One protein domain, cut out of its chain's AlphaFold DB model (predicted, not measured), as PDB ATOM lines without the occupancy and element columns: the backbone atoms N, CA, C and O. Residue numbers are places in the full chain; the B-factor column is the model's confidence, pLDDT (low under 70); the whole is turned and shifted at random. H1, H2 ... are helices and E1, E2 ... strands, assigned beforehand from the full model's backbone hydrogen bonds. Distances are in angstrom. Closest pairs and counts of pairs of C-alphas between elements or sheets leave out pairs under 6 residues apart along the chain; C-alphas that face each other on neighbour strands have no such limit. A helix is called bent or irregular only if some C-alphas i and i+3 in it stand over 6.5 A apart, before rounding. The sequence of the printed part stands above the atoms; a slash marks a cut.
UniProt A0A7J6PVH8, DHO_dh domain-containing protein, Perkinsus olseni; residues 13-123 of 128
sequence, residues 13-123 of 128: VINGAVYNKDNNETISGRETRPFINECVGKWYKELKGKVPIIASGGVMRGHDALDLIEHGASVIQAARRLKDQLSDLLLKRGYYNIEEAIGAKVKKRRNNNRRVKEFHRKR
ATOM      1  N   VAL A  13     160.008 156.377 125.635       94.12
ATOM      2  CA  VAL A  13     160.602 156.111 124.322       94.12
ATOM      3  C   VAL A  13     161.453 154.848 124.408       94.12
ATOM      4  O   VAL A  13     162.387 154.779 125.204       94.12
ATOM      5  N   ILE A  14     161.147 153.848 123.581       93.19
ATOM      6  CA  ILE A  14     161.935 152.617 123.458       93.19
ATOM      7  C   ILE A  14     162.695 152.670 122.138       93.19
ATOM      8  O   ILE A  14     162.095 152.631 121.062       93.19
ATOM      9  N   ASN A  15     164.020 152.763 122.242       90.12
ATOM     10  CA  ASN A  15     164.920 152.805 121.099       90.12
ATOM     11  C   ASN A  15     165.460 151.404 120.765       90.12
ATOM     12  O   ASN A  15     165.519 150.525 121.622       90.12
ATOM     13  N   GLY A  16     165.840 151.205 119.509       84.81
ATOM     14  CA  GLY A  16     166.106 149.892 118.933       84.81
ATOM     15  C   GLY A  16     167.569 149.616 118.615       84.81
ATOM     16  O   GLY A  16     167.814 148.744 117.794       84.81
ATOM     17  N   ALA A  17     168.537 150.342 119.174       86.94
ATOM     18  CA  ALA A  17     169.943 149.941 119.092       86.94
ATOM     19  C   ALA A  17     170.234 148.882 120.165       86.94
ATOM     20  O   ALA A  17     169.850 149.053 121.322       86.94
ATOM     21  N   VAL A  18     170.896 147.790 119.786       89.25
ATOM     22  CA  VAL A  18     171.201 146.665 120.679       89.25
ATOM     23  C   VAL A  18     172.702 146.427 120.673       89.25
ATOM     24  O   VAL A  18     173.295 146.265 119.614       89.25
ATOM     25  N   TYR A  19     173.316 146.392 121.852       91.88
ATOM     26  CA  TYR A  19     174.728 146.051 121.999       91.88
ATOM     27  C   TYR A  19     174.884 144.549 122.233       91.88
ATOM     28  O   TYR A  19     174.332 144.011 123.198       91.88
ATOM     29  N   ASN A  20     175.641 143.881 121.369       89.69
ATOM     30  CA  ASN A  20     175.996 142.483 121.524       89.69
ATOM     31  C   ASN A  20     177.350 142.375 122.242       89.69
ATOM     32  O   ASN A  20     178.376 142.852 121.762       89.69
ATOM     33  N   LYS A  21     177.341 141.751 123.423       91.50
ATOM     34  CA  LYS A  21     178.537 141.588 124.259       91.50
ATOM     35  C   LYS A  21     179.490 140.516 123.742       91.50
ATOM     36  O   LYS A  21     180.667 140.581 124.068       91.50
ATOM     37  N   ASP A  22     178.999 139.555 122.964       92.88
ATOM     38  CA  ASP A  22     179.806 138.419 122.518       92.88
ATOM     39  C   ASP A  22     180.799 138.835 121.427       92.88
ATOM     40  O   ASP A  22     181.921 138.338 121.380       92.88
ATOM     41  N   ASN A  23     180.399 139.777 120.568       93.06
ATOM     42  CA  ASN A  23     181.221 140.286 119.469       93.06
ATOM     43  C   ASN A  23     181.577 141.781 119.591       93.06
ATOM     44  O   ASN A  23     182.258 142.306 118.717       93.06
ATOM     45  N   ASN A  24     181.167 142.459 120.671       93.75
ATOM     46  CA  ASN A  24     181.365 143.898 120.896       93.75
ATOM     47  C   ASN A  24     180.814 144.808 119.780       93.75
ATOM     48  O   ASN A  24     181.337 145.896 119.534       93.75
ATOM     49  N   GLU A  25     179.731 144.397 119.123       91.88
ATOM     50  CA  GLU A  25     179.107 145.171 118.051       91.88
ATOM     51  C   GLU A  25     177.773 145.783 118.480       91.88
ATOM     52  O   GLU A  25     177.013 145.225 119.276       91.88
ATOM     53  N   THR A  26     177.456 146.947 117.909       92.06
ATOM     54  CA  THR A  26     176.121 147.543 118.024       92.06
ATOM     55  C   THR A  26     175.306 147.208 116.787       92.06
ATOM     56  O   THR A  26     175.646 147.602 115.675       92.06
ATOM     57  N   ILE A  27     174.191 146.525 117.003       90.25
ATOM     58  CA  ILE A  27     173.234 146.140 115.977       90.25
ATOM     59  C   ILE A  27     172.118 147.186 115.949       90.25
ATOM     60  O   ILE A  27     171.646 147.663 116.985       90.25
ATOM     61  N   SER A  28     171.684 147.565 114.749       88.19
ATOM     62  CA  SER A  28     170.573 148.496 114.540       88.19
ATOM     63  C   SER A  28     169.800 148.145 113.266       88.19
ATOM     64  O   SER A  28     170.132 147.204 112.546       88.19
ATOM     65  N   GLY A  29     168.728 148.882 112.979       85.94
ATOM     66  CA  GLY A  29     167.913 148.627 111.793       85.94
ATOM     67  C   GLY A  29     167.053 147.372 111.942       85.94
ATOM     68  O   GLY A  29     166.510 147.109 113.008       85.94
ATOM     69  N   ARG A  30     166.854 146.619 110.855       87.94
ATOM     70  CA  ARG A  30     165.868 145.522 110.800       87.94
ATOM     71  C   ARG A  30     166.134 144.406 111.806       87.94
ATOM     72  O   ARG A  30     165.192 143.802 112.310       87.94
ATOM     73  N   GLU A  31     167.403 144.132 112.066       89.44
ATOM     74  CA  GLU A  31     167.851 143.027 112.911       89.44
ATOM     75  C   GLU A  31     167.434 143.207 114.369       89.44
ATOM     76  O   GLU A  31     167.259 142.227 115.090       89.44
ATOM     77  N   THR A  32     167.170 144.446 114.794       90.75
ATOM     78  CA  THR A  32     166.754 144.729 116.168       90.75
ATOM     79  C   THR A  32     165.252 144.611 116.402       90.75
ATOM     80  O   THR A  32     164.797 144.676 117.545       90.75
ATOM     81  N   ARG A  33     164.470 144.364 115.341       90.88
ATOM     82  CA  ARG A  33     163.013 144.182 115.399       90.88
ATOM     83  C   ARG A  33     162.528 143.199 116.484       90.88
ATOM     84  O   ARG A  33     161.613 143.571 117.219       90.88
ATOM     85  N   PRO A  34     163.059 141.965 116.614       91.88
ATOM     86  CA  PRO A  34     162.596 141.048 117.657       91.88
ATOM     87  C   PRO A  34     162.794 141.625 119.066       91.88
ATOM     88  O   PRO A  34     161.872 141.564 119.878       91.88
ATOM     89  N   PHE A  35     163.939 142.262 119.323       92.50
ATOM     90  CA  PHE A  35     164.268 142.844 120.625       92.50
ATOM     91  C   PHE A  35     163.368 144.032 120.971       92.50
ATOM     92  O   PHE A  35     162.847 144.114 122.083       92.50
ATOM     93  N   ILE A  36     163.135 144.945 120.021       93.75
ATOM     94  CA  ILE A  36     162.265 146.099 120.273       93.75
ATOM     95  C   ILE A  36     160.808 145.675 120.483       93.75
ATOM     96  O   ILE A  36     160.165 146.171 121.405       93.75
ATOM     97  N   ASN A  37     160.301 144.711 119.706       93.94
ATOM     98  CA  ASN A  37     158.954 144.166 119.892       93.94
ATOM     99  C   ASN A  37     158.783 143.553 121.288       93.94
ATOM    100  O   ASN A  37     157.766 143.778 121.951       93.94
ATOM    101  N   GLU A  38     159.781 142.790 121.743       93.75
ATOM    102  CA  GLU A  38     159.786 142.194 123.076       93.75
ATOM    103  C   GLU A  38     159.792 143.271 124.170       93.75
ATOM    104  O   GLU A  38     158.949 143.235 125.069       93.75
ATOM    105  N   CYS A  39     160.686 144.258 124.068       94.38
ATOM    106  CA  CYS A  39     160.775 145.371 125.012       94.38
ATOM    107  C   CYS A  39     159.467 146.165 125.093       94.38
ATOM    108  O   CYS A  39     158.965 146.398 126.194       94.38
ATOM    109  N   VAL A  40     158.882 146.532 123.949       95.56
ATOM    110  CA  VAL A  40     157.593 147.238 123.883       95.56
ATOM    111  C   VAL A  40     156.493 146.405 124.534       95.56
ATOM    112  O   VAL A  40     155.784 146.907 125.404       95.56
ATOM    113  N   GLY A  41     156.384 145.120 124.188       95.25
ATOM    114  CA  GLY A  41     155.379 144.228 124.769       95.25
ATOM    115  C   GLY A  41     155.530 144.041 126.280       95.25
ATOM    116  O   GLY A  41     154.530 144.000 127.005       95.25
ATOM    117  N   LYS A  42     156.772 143.952 126.765       94.94
ATOM    118  CA  LYS A  42     157.095 143.858 128.192       94.94
ATOM    119  C   LYS A  42     156.660 145.123 128.926       94.94
ATOM    120  O   LYS A  42     155.867 145.028 129.858       94.94
ATOM    121  N   TRP A  43     157.109 146.295 128.484       93.75
ATOM    122  CA  TRP A  43     156.781 147.562 129.138       93.75
ATOM    123  C   TRP A  43     155.298 147.897 129.055       93.75
ATOM    124  O   TRP A  43     154.711 148.278 130.063       93.75
ATOM    125  N   TYR A  44     154.651 147.647 127.917       94.94
ATOM    126  CA  TYR A  44     153.204 147.819 127.791       94.94
ATOM    127  C   TYR A  44     152.444 146.996 128.840       94.94
ATOM    128  O   TYR A  44     151.476 147.467 129.444       94.94
ATOM    129  N   LYS A  45     152.900 145.764 129.099       92.69
ATOM    130  CA  LYS A  45     152.318 144.884 130.112       92.69
ATOM    131  C   LYS A  45     152.575 145.384 131.537       92.69
ATOM    132  O   LYS A  45     151.622 145.421 132.317       92.69
ATOM    133  N   GLU A  46     153.810 145.755 131.869       91.12
ATOM    134  CA  GLU A  46     154.178 146.249 133.208       91.12
ATOM    135  C   GLU A  46     153.449 147.558 133.548       91.12
ATOM    136  O   GLU A  46     152.867 147.700 134.624       91.12
ATOM    137  N   LEU A  47     153.345 148.463 132.572       90.56
ATOM    138  CA  LEU A  47     152.633 149.740 132.684       90.56
ATOM    139  C   LEU A  47     151.112 149.577 132.558       90.56
ATOM    140  O   LEU A  47     150.371 150.557 132.610       90.56
ATOM    141  N   LYS A  48     150.621 148.340 132.380       90.12
ATOM    142  CA  LYS A  48     149.198 147.989 132.229       90.12
ATOM    143  C   LYS A  48     148.503 148.787 131.116       90.12
ATOM    144  O   LYS A  48     147.303 149.038 131.204       90.12
ATOM    145  N   GLY A  49     149.258 149.190 130.093       89.56
ATOM    146  CA  GLY A  49     148.805 150.048 129.002       89.56
ATOM    147  C   GLY A  49     148.407 151.472 129.410       89.56
ATOM    148  O   GLY A  49     147.677 152.102 128.655       89.56
ATOM    149  N   LYS A  50     148.825 151.961 130.588       89.62
ATOM    150  CA  LYS A  50     148.489 153.307 131.085       89.62
ATOM    151  C   LYS A  50     149.432 154.401 130.589       89.62
ATOM    152  O   LYS A  50     148.998 155.529 130.413       89.62
ATOM    153  N   VAL A  51     150.705 154.063 130.402       92.44
ATOM    154  CA  VAL A  51     151.735 154.999 129.942       92.44
ATOM    155  C   VAL A  51     151.952 154.767 128.443       92.44
ATOM    156  O   VAL A  51     152.217 153.622 128.057       92.44
ATOM    157  N   PRO A  52     151.807 155.797 127.589       93.50
ATOM    158  CA  PRO A  52     152.008 155.670 126.153       93.50
ATOM    159  C   PRO A  52     153.470 155.362 125.822       93.50
ATOM    160  O   PRO A  52     154.403 155.857 126.458       93.50
ATOM    161  N   ILE A  53     153.663 154.530 124.798       95.75
ATOM    162  CA  ILE A  53     154.986 154.071 124.368       95.75
ATOM    163  C   ILE A  53     155.260 154.580 122.957       95.75
ATOM    164  O   ILE A  53     154.474 154.341 122.038       95.75
ATOM    165  N   ILE A  54     156.401 155.239 122.778       95.25
ATOM    166  CA  ILE A  54     156.932 155.641 121.476       95.25
ATOM    167  C   ILE A  54     158.035 154.651 121.102       95.25
ATOM    168  O   ILE A  54     159.043 154.553 121.799       95.25
ATOM    169  N   ALA A  55     157.858 153.902 120.016       94.25
ATOM    170  CA  ALA A  55     158.843 152.927 119.555       94.25
ATOM    171  C   ALA A  55     159.672 153.472 118.383       94.25
ATOM    172  O   ALA A  55     159.129 154.046 117.435       94.25
ATOM    173  N   SER A  56     160.986 153.257 118.429       91.25
ATOM    174  CA  SER A  56     161.925 153.655 117.376       91.25
ATOM    175  C   SER A  56     162.945 152.553 117.101       91.25
ATOM    176  O   SER A  56     163.642 152.119 118.011       91.25
ATOM    177  N   GLY A  57     163.043 152.102 115.848       86.81
ATOM    178  CA  GLY A  57     163.976 151.051 115.417       86.81
ATOM    179  C   GLY A  57     163.283 149.824 114.819       86.81
ATOM    180  O   GLY A  57     162.142 149.512 115.145       86.81
ATOM    181  N   GLY A  58     163.952 149.135 113.891       85.12
ATOM    182  CA  GLY A  58     163.432 147.892 113.303       85.12
ATOM    183  C   GLY A  58     162.280 148.018 112.300       85.12
ATOM    184  O   GLY A  58     161.782 146.988 111.847       85.12
ATOM    185  N   VAL A  59     161.860 149.232 111.915       91.19
ATOM    186  CA  VAL A  59     160.704 149.454 111.022       91.19
ATOM    187  C   VAL A  59     161.145 149.743 109.588       91.19
ATOM    188  O   VAL A  59     161.634 150.830 109.287       91.19
ATOM    189  N   MET A  60     160.927 148.794 108.671       89.56
ATOM    190  CA  MET A  60     161.225 148.967 107.242       89.56
ATOM    191  C   MET A  60     159.978 148.970 106.352       89.56
ATOM    192  O   MET A  60     160.014 149.541 105.260       89.56
ATOM    193  N   ARG A  61     158.892 148.321 106.791       91.94
ATOM    194  CA  ARG A  61     157.627 148.139 106.053       91.94
ATOM    195  C   ARG A  61     156.418 148.324 106.972       91.94
ATOM    196  O   ARG A  61     156.544 148.228 108.189       91.94
ATOM    197  N   GLY A  62     155.233 148.561 106.400       91.81
ATOM    198  CA  GLY A  62     154.011 148.822 107.176       91.81
ATOM    199  C   GLY A  62     153.647 147.693 108.147       91.81
ATOM    200  O   GLY A  62     153.160 147.955 109.240       91.81
ATOM    201  N   HIS A  63     153.972 146.444 107.797       93.12
ATOM    202  CA  HIS A  63     153.798 145.289 108.685       93.12
ATOM    203  C   HIS A  63     154.633 145.395 109.961       93.12
ATOM    204  O   HIS A  63     154.170 144.980 111.016       93.12
ATOM    205  N   ASP A  64     155.843 145.946 109.873       93.56
ATOM    206  CA  ASP A  64     156.722 146.117 111.030       93.56
ATOM    207  C   ASP A  64     156.143 147.180 111.972       93.56
ATOM    208  O   ASP A  64     156.165 147.017 113.190       93.56
ATOM    209  N   ALA A  65     155.553 148.237 111.402       93.94
ATOM    210  CA  ALA A  65     154.864 149.265 112.171       93.94
ATOM    211  C   ALA A  65     153.608 148.708 112.863       93.94
ATOM    212  O   ALA A  65     153.425 148.900 114.063       93.94
ATOM    213  N   LEU A  66     152.770 147.963 112.135       94.75
ATOM    214  CA  LEU A  66     151.595 147.320 112.724       94.75
ATOM    215  C   LEU A  66     151.988 146.368 113.859       94.75
ATOM    216  O   LEU A  66     151.331 146.330 114.892       94.75
ATOM    217  N   ASP A  67     153.077 145.622 113.687       94.56
ATOM    218  CA  ASP A  67     153.573 144.687 114.688       94.56
ATOM    219  C   ASP A  67     153.942 145.391 116.004       94.56
ATOM    220  O   ASP A  67     153.520 144.946 117.071       94.56
ATOM    221  N   LEU A  68     154.642 146.526 115.945       94.81
ATOM    222  CA  LEU A  68     154.958 147.344 117.122       94.81
ATOM    223  C   LEU A  68     153.704 147.909 117.804       94.81
ATOM    224  O   LEU A  68     153.607 147.873 119.034       94.81
ATOM    225  N   ILE A  69     152.724 148.379 117.025       95.50
ATOM    226  CA  ILE A  69     151.434 148.843 117.560       95.50
ATOM    227  C   ILE A  69     150.725 147.695 118.285       95.50
ATOM    228  O   ILE A  69     150.348 147.828 119.450       95.50
ATOM    229  N   GLU A  70     150.633 146.522 117.656       95.19
ATOM    230  CA  GLU A  70     150.027 145.331 118.258       95.19
ATOM    231  C   GLU A  70     150.743 144.881 119.546       95.19
ATOM    232  O   GLU A  70     150.100 144.298 120.429       95.19
ATOM    233  N   HIS A  71     152.044 145.159 119.685       95.31
ATOM    234  CA  HIS A  71     152.810 144.920 120.911       95.31
ATOM    235  C   HIS A  71     152.583 145.982 121.995       95.31
ATOM    236  O   HIS A  71     152.802 145.681 123.165       95.31
ATOM    237  N   GLY A  72     152.080 147.171 121.655       94.38
ATOM    238  CA  GLY A  72     151.731 148.204 122.632       94.38
ATOM    239  C   GLY A  72     152.292 149.594 122.354       94.38
ATOM    240  O   GLY A  72     152.107 150.476 123.188       94.38
ATOM    241  N   ALA A  73     152.966 149.808 121.220       96.25
ATOM    242  CA  ALA A  73     153.403 151.143 120.827       96.25
ATOM    243  C   ALA A  73     152.193 152.017 120.464       96.25
ATOM    244  O   ALA A  73     151.349 151.626 119.658       96.25
ATOM    245  N   SER A  74     152.130 153.210 121.044       94.31
ATOM    246  CA  SER A  74     151.140 154.240 120.716       94.31
ATOM    247  C   SER A  74     151.590 155.077 119.520       94.31
ATOM    248  O   SER A  74     150.775 155.478 118.695       94.31
ATOM    249  N   VAL A  75     152.898 155.324 119.416       93.25
ATOM    250  CA  VAL A  75     153.514 156.099 118.336       93.25
ATOM    251  C   VAL A  75     154.751 155.364 117.840       93.25
ATOM    252  O   VAL A  75     155.445 154.698 118.608       93.25
ATOM    253  N   ILE A  76     155.038 155.492 116.546       92.56
ATOM    254  CA  ILE A  76     156.221 154.905 115.923       92.56
ATOM    255  C   ILE A  76     156.998 155.989 115.188       92.56
ATOM    256  O   ILE A  76     156.439 156.722 114.372       92.56
ATOM    257  N   GLN A  77     158.305 156.042 115.427       90.12
ATOM    258  CA  GLN A  77     159.219 156.853 114.636       90.12
ATOM    259  C   GLN A  77     159.571 156.104 113.346       90.12
ATOM    260  O   GLN A  77     160.390 155.185 113.346       90.12
ATOM    261  N   ALA A  78     158.926 156.470 112.236       85.00
ATOM    262  CA  ALA A  78     159.132 155.811 110.950       85.00
ATOM    263  C   ALA A  78     158.950 156.751 109.748       85.00
ATOM    264  O   ALA A  78     158.441 157.866 109.857       85.00
ATOM    265  N   ALA A  79     159.370 156.286 108.568       81.19
ATOM    266  CA  ALA A  79     159.279 157.044 107.325       81.19
ATOM    267  C   ALA A  79     157.824 157.269 106.876       81.19
ATOM    268  O   ALA A  79     157.006 156.349 106.867       81.19
ATOM    269  N   ARG A  80     157.532 158.476 106.368       82.69
ATOM    270  CA  ARG A  80     156.198 158.907 105.902       82.69
ATOM    271  C   ARG A  80     155.538 157.944 104.902       82.69
ATOM    272  O   ARG A  80     154.321 157.807 104.913       82.69
ATOM    273  N   ARG A  81     156.342 157.259 104.080       84.44
ATOM    274  CA  ARG A  81     155.910 156.270 103.069       84.44
ATOM    275  C   ARG A  81     155.195 155.039 103.643       84.44
ATOM    276  O   ARG A  81     154.591 154.279 102.902       84.44
ATOM    277  N   LEU A  82     155.313 154.806 104.949       89.38
ATOM    278  CA  LEU A  82     154.731 153.641 105.615       89.38
ATOM    279  C   LEU A  82     153.268 153.852 105.999       89.38
ATOM    280  O   LEU A  82     152.594 152.874 106.306       89.38
ATOM    281  N   LYS A  83     152.781 155.100 105.980       88.31
ATOM    282  CA  LYS A  83     151.420 155.441 106.408       88.31
ATOM    283  C   LYS A  83     150.358 154.731 105.574       88.31
ATOM    284  O   LYS A  83     149.460 154.134 106.154       88.31
ATOM    285  N   ASP A  84     150.511 154.726 104.253       90.56
ATOM    286  CA  ASP A  84     149.535 154.109 103.347       90.56
ATOM    287  C   ASP A  84     149.498 152.587 103.558       90.56
ATOM    288  O   ASP A  84     148.441 152.001 103.775       90.56
ATOM    289  N   GLN A  85     150.679 151.961 103.654       92.31
ATOM    290  CA  GLN A  85     150.793 150.533 103.964       92.31
ATOM    291  C   GLN A  85     150.178 150.184 105.322       92.31
ATOM    292  O   GLN A  85     149.531 149.150 105.455       92.31
ATOM    293  N   LEU A  86     150.407 151.010 106.344       91.94
ATOM    294  CA  LEU A  86     149.849 150.791 107.673       91.94
ATOM    295  C   LEU A  86     148.323 150.917 107.655       91.94
ATOM    296  O   LEU A  86     147.651 150.076 108.246       91.94
ATOM    297  N   SER A  87     147.783 151.917 106.955       91.50
ATOM    298  CA  SER A  87     146.338 152.117 106.845       91.50
ATOM    299  C   SER A  87     145.648 150.923 106.184       91.50
ATOM    300  O   SER A  87     144.661 150.415 106.715       91.50
ATOM    301  N   ASP A  88     146.209 150.417 105.082       92.81
ATOM    302  CA  ASP A  88     145.703 149.213 104.413       92.81
ATOM    303  C   ASP A  88     145.742 147.989 105.330       92.81
ATOM    304  O   ASP A  88     144.848 147.139 105.308       92.81
ATOM    305  N   LEU A  89     146.803 147.862 106.127       94.56
ATOM    306  CA  LEU A  89     146.984 146.725 107.019       94.56
ATOM    307  C   LEU A  89     146.036 146.757 108.209       94.56
ATOM    308  O   LEU A  89     145.529 145.699 108.577       94.56
ATOM    309  N   LEU A  90     145.766 147.933 108.780       91.94
ATOM    310  CA  LEU A  90     144.768 148.093 109.838       91.94
ATOM    311  C   LEU A  90     143.393 147.615 109.354       91.94
ATOM    312  O   LEU A  90     142.784 146.763 110.004       91.94
ATOM    313  N   LEU A  91     142.982 148.051 108.158       91.00
ATOM    314  CA  LEU A  91     141.724 147.630 107.541       91.00
ATOM    315  C   LEU A  91     141.687 146.114 107.296       91.00
ATOM    316  O   LEU A  91     140.741 145.440 107.698       91.00
ATOM    317  N   LYS A  92     142.749 145.546 106.706       92.88
ATOM    318  CA  LYS A  92     142.865 144.092 106.467       92.88
ATOM    319  C   LYS A  92     142.830 143.269 107.753       92.88
ATOM    320  O   LYS A  92     142.418 142.110 107.730       92.88
ATOM    321  N   ARG A  93     143.291 143.832 108.872       88.56
ATOM    322  CA  ARG A  93     143.275 143.173 110.182       88.56
ATOM    323  C   ARG A  93     141.936 143.308 110.911       88.56
ATOM    324  O   ARG A  93     141.750 142.623 111.915       88.56
ATOM    325  N   GLY A  94     141.025 144.128 110.387       91.31
ATOM    326  CA  GLY A  94     139.713 144.397 110.968       91.31
ATOM    327  C   GLY A  94     139.734 145.446 112.079       91.31
ATOM    328  O   GLY A  94     138.829 145.443 112.906       91.31
ATOM    329  N   TYR A  95     140.759 146.301 112.126       92.12
ATOM    330  CA  TYR A  95     140.799 147.441 113.041       92.12
ATOM    331  C   TYR A  95     140.103 148.642 112.408       92.12
ATOM    332  O   TYR A  95     140.405 149.004 111.269       92.12
ATOM    333  N   TYR A  96     139.202 149.275 113.153       86.12
ATOM    334  CA  TYR A  96     138.541 150.504 112.720       86.12
ATOM    335  C   TYR A  96     139.435 151.732 112.937       86.12
ATOM    336  O   TYR A  96     139.421 152.679 112.152       86.12
ATOM    337  N   ASN A  97     140.250 151.707 113.993       87.62
ATOM    338  CA  ASN A  97     141.194 152.767 114.329       87.62
ATOM    339  C   ASN A  97     142.504 152.186 114.892       87.62
ATOM    340  O   ASN A  97     142.616 150.996 115.189       87.62
ATOM    341  N   ILE A  98     143.520 153.041 115.036       89.19
ATOM    342  CA  ILE A  98     144.830 152.619 115.546       89.19
ATOM    343  C   ILE A  98     144.776 152.208 117.025       89.19
ATOM    344  O   ILE A  98     145.526 151.326 117.434       89.19
ATOM    345  N   GLU A  99     143.872 152.790 117.819       90.69
ATOM    346  CA  GLU A  99     143.752 152.535 119.261       90.69
ATOM    347  C   GLU A  99     143.342 151.088 119.562       90.69
ATOM    348  O   GLU A  99     143.833 150.479 120.517       90.69
ATOM    349  N   GLU A 100     142.501 150.500 118.710       89.62
ATOM    350  CA  GLU A 100     142.111 149.089 118.785       89.62
ATOM    351  C   GLU A 100     143.292 148.141 118.563       89.62
ATOM    352  O   GLU A 100     143.362 147.064 119.172       89.62
ATOM    353  N   ALA A 101     144.238 148.545 117.715       92.69
ATOM    354  CA  ALA A 101     145.432 147.767 117.435       92.69
ATOM    355  C   ALA A 101     146.433 147.822 118.603       92.69
ATOM    356  O   ALA A 101     147.133 146.833 118.835       92.69
ATOM    357  N   ILE A 102     146.470 148.911 119.387       95.12
ATOM    358  CA  ILE A 102     147.445 149.089 120.476       95.12
ATOM    359  C   ILE A 102     147.353 147.941 121.491       95.12
ATOM    360  O   ILE A 102     146.354 147.745 122.201       95.12
ATOM    361  N   GLY A 103     148.440 147.175 121.585       92.44
ATOM    362  CA  GLY A 103     148.589 146.083 122.543       92.44
ATOM    363  C   GLY A 103     147.700 144.867 122.261       92.44
ATOM    364  O   GLY A 103     147.542 144.017 123.144       92.44
ATOM    365  N   ALA A 104     147.096 144.753 121.073       92.25
ATOM    366  CA  ALA A 104     146.193 143.655 120.723       92.25
ATOM    367  C   ALA A 104     146.831 142.258 120.898       92.25
ATOM    368  O   ALA A 104     146.160 141.323 121.361       92.25
ATOM    369  N   LYS A 105     148.136 142.104 120.619       90.00
ATOM    370  CA  LYS A 105     148.879 140.847 120.846       90.00
ATOM    371  C   LYS A 105     149.059 140.538 122.331       90.00
ATOM    372  O   LYS A 105     148.877 139.392 122.754       90.00
ATOM    373  N   VAL A 106     149.353 141.550 123.145       86.00
ATOM    374  CA  VAL A 106     149.552 141.395 124.597       86.00
ATOM    375  C   VAL A 106     148.220 141.121 125.310       86.00
ATOM    376  O   VAL A 106     148.141 140.235 126.167       86.00
ATOM    377  N   LYS A 107     147.140 141.805 124.906       79.19
ATOM    378  CA  LYS A 107     145.774 141.616 125.428       79.19
ATOM    379  C   LYS A 107     145.257 140.190 125.182       79.19
ATOM    380  O   LYS A 107     144.721 139.578 126.109       79.19
ATOM    381  N   LYS A 108     145.490 139.607 123.994       60.97
ATOM    382  CA  LYS A 108     145.113 138.210 123.679       60.97
ATOM    383  C   LYS A 108     145.773 137.182 124.611       60.97
ATOM    384  O   LYS A 108     145.101 136.240 125.036       60.97
ATOM    385  N   ARG A 109     147.033 137.381 125.032       53.16
ATOM    386  CA  ARG A 109     147.690 136.492 126.022       53.16
ATOM    387  C   ARG A 109     147.006 136.519 127.395       53.16
ATOM    388  O   ARG A 109     146.997 135.502 128.091       53.16
ATOM    389  N   ARG A 110     146.386 137.640 127.790       48.44
ATOM    390  CA  ARG A 110     145.704 137.771 129.092       48.44
ATOM    391  C   ARG A 110     144.468 136.871 129.206       48.44
ATOM    392  O   ARG A 110     144.194 136.363 130.294       48.44
ATOM    393  N   ASN A 111     143.772 136.618 128.097       47.03
ATOM    394  CA  ASN A 111     142.598 135.740 128.077       47.03
ATOM    395  C   ASN A 111     142.966 134.249 128.122       47.03
ATOM    396  O   ASN A 111     142.265 133.484 128.785       47.03
ATOM    397  N   ASN A 112     144.103 133.842 127.545       46.44
ATOM    398  CA  ASN A 112     144.583 132.462 127.688       46.44
ATOM    399  C   ASN A 112     145.062 132.168 129.121       46.44
ATOM    400  O   ASN A 112     144.708 131.132 129.676       46.44
ATOM    401  N   ASN A 113     145.747 133.104 129.788       45.19
ATOM    402  CA  ASN A 113     146.192 132.892 131.175       45.19
ATOM    403  C   ASN A 113     145.053 132.928 132.211       45.19
ATOM    404  O   ASN A 113     145.163 132.279 133.253       45.19
ATOM    405  N   ARG A 114     143.951 133.649 131.949       46.56
ATOM    406  CA  ARG A 114     142.745 133.579 132.796       46.56
ATOM    407  C   ARG A 114     141.999 132.264 132.615       46.56
ATOM    408  O   ARG A 114     141.653 131.658 133.619       46.56
ATOM    409  N   ARG A 115     141.853 131.764 131.381       45.94
ATOM    410  CA  ARG A 115     141.249 130.443 131.142       45.94
ATOM    411  C   ARG A 115     142.048 129.324 131.804       45.94
ATOM    412  O   ARG A 115     141.441 128.482 132.442       45.94
ATOM    413  N   VAL A 116     143.382 129.356 131.775       48.53
ATOM    414  CA  VAL A 116     144.193 128.324 132.454       48.53
ATOM    415  C   VAL A 116     144.064 128.400 133.985       48.53
ATOM    416  O   VAL A 116     143.937 127.362 134.631       48.53
ATOM    417  N   LYS A 117     144.016 129.605 134.581       39.62
ATOM    418  CA  LYS A 117     143.831 129.775 136.039       39.62
ATOM    419  C   LYS A 117     142.396 129.535 136.523       39.62
ATOM    420  O   LYS A 117     142.212 129.184 137.683       39.62
ATOM    421  N   GLU A 118     141.394 129.726 135.669       42.94
ATOM    422  CA  GLU A 118     139.982 129.475 135.983       42.94
ATOM    423  C   GLU A 118     139.588 128.011 135.733       42.94
ATOM    424  O   GLU A 118     138.802 127.454 136.496       42.94
ATOM    425  N   PHE A 119     140.215 127.348 134.756       43.19
ATOM    426  CA  PHE A 119     140.050 125.913 134.510       43.19
ATOM    427  C   PHE A 119     140.619 125.061 135.656       43.19
ATOM    428  O   PHE A 119     139.988 124.091 136.063       43.19
ATOM    429  N   HIS A 120     141.743 125.469 136.261       43.03
ATOM    430  CA  HIS A 120     142.308 124.770 137.426       43.03
ATOM    431  C   HIS A 120     141.559 125.042 138.738       43.03
ATOM    432  O   HIS A 120     141.674 124.256 139.671       43.03
ATOM    433  N   ARG A 121     140.774 126.124 138.830       46.62
ATOM    434  CA  ARG A 121     140.014 126.451 140.050       46.62
ATOM    435  C   ARG A 121     138.620 125.818 140.089       46.62
ATOM    436  O   ARG A 121     138.046 125.702 141.162       46.62
ATOM    437  N   LYS A 122     138.081 125.406 138.937       50.12
ATOM    438  CA  LYS A 122     136.729 124.832 138.803       50.12
ATOM    439  C   LYS A 122     136.693 123.297 138.763       50.12
ATOM    440  O   LYS A 122     135.640 122.735 138.484       50.12
ATOM    441  N   ARG A 123     137.813 122.610 139.036       44.50
ATOM    442  CA  ARG A 123     137.901 121.138 138.979       44.50
ATOM    443  C   ARG A 123     138.312 120.447 140.282       44.50
ATOM    444  O   ARG A 123     138.910 119.380 140.238       44.50
TER     445      ARG A 123
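Overview. This is residues 13 to 123 of the 128 residues of the protein "DHO_dh domain-containing protein" of Perkinsus olseni (UniProt A0A7J6PVH8). A small parallel sheet, E1 E4 E5, is covered on one face by H1 and H2, with H3 packed on H2 at a steep tilt and the short H4 also touching H2. Two arms leave this body: the hairpin of E2 and E3, where residues 20 to 25 stick out, and H5, whose residues 111 to 119 stick out together with the tail 120 to 123. The printed part has 111 residues, with five named helices and five named strands in the order E1 E2 E3 H1 E4 H2 E5 H3 H4 H5, of the class mixed. It is only just loose, close to compact, with a radius of gyration of the C-alphas of 15.9 A, and spans 51 by 40 by 22 A.

Along the chain. E1, residues 13 to 15, begins at C-alpha 13 (160.602, 156.111, 124.322) and runs on into E2, residues 18 to 20, at 38 degrees. E3 is residues 25 to 27. H1, residues 29 to 46, is 25.6 A long, with a kink of 36 degrees near residue 36; it is irregular, with C-alphas 31 and 34 7.4 A apart. E4 is residues 53 to 56, 9.9 A long. H2, residues 62 to 71, measures 14.3 A and starts at (154.011, 148.822, 107.176). E5 is residues 75 to 77. H3, residues 82 to 93, measures 16.2 A; H4 is residues 98 to 101. H5, residues 104 to 119, measures 23.3 A and ends at C-alpha 119 (140.050, 125.913, 134.510).

Arrangement. E1 and E4 are parallel, with N 14 and O 54 2.8 A apart, and E4 and E5 are parallel, with N 77 and O 55 2.9 A apart. H1 and H2 are on the same face, making two layers, helices over one face of a sheet. H1 runs along the strands at a height over the sheet of 8.7 A, and H2 slantwise at 9.9 A. E4, H2 and E5 form a strand-helix-strand unit, two parallel neighbours joined through a helix, with a right-handed crossover. H2 is the hub, touching four helices. It touches H1 at a shallow tilt of 25 degrees, the closest C-alphas being those of Gly 41 and His 71, 4.7 A apart. It touches H3 at a steep tilt of 61 degrees, closest at Gly 62 and Leu 86, their C-alphas 4.6 A apart. It touches H4, closest at the C-alphas of Glu 70 and Ala 101, 5.3 A. H2 and H5 touch only at their ends, through residues 104 to 106 of H5 alone, the closest C-alphas being those of Glu 70 and Ala 104, 4.9 A. The hairpin E2 and E3 is antiparallel, with N 18 and O 27 2.9 A apart; both strands are apart from E4. Every O i to N i+4 pair is within hydrogen-bond range in H2 and H3, against 11 of 14 in H1 and 8 of 12 in H5; H4 is too short for such a pair.

Size, cuts and confidence. The two C-alphas farthest apart, those of Arg 80 and Arg 123, are 53.4 A apart. Without the stretches that stand free, the body of 92 residues spans 38 by 31 by 19 A. The printed part has no cut and no long link. Its mean pLDDT is 84.9, and residues 108 to 123 are under 70.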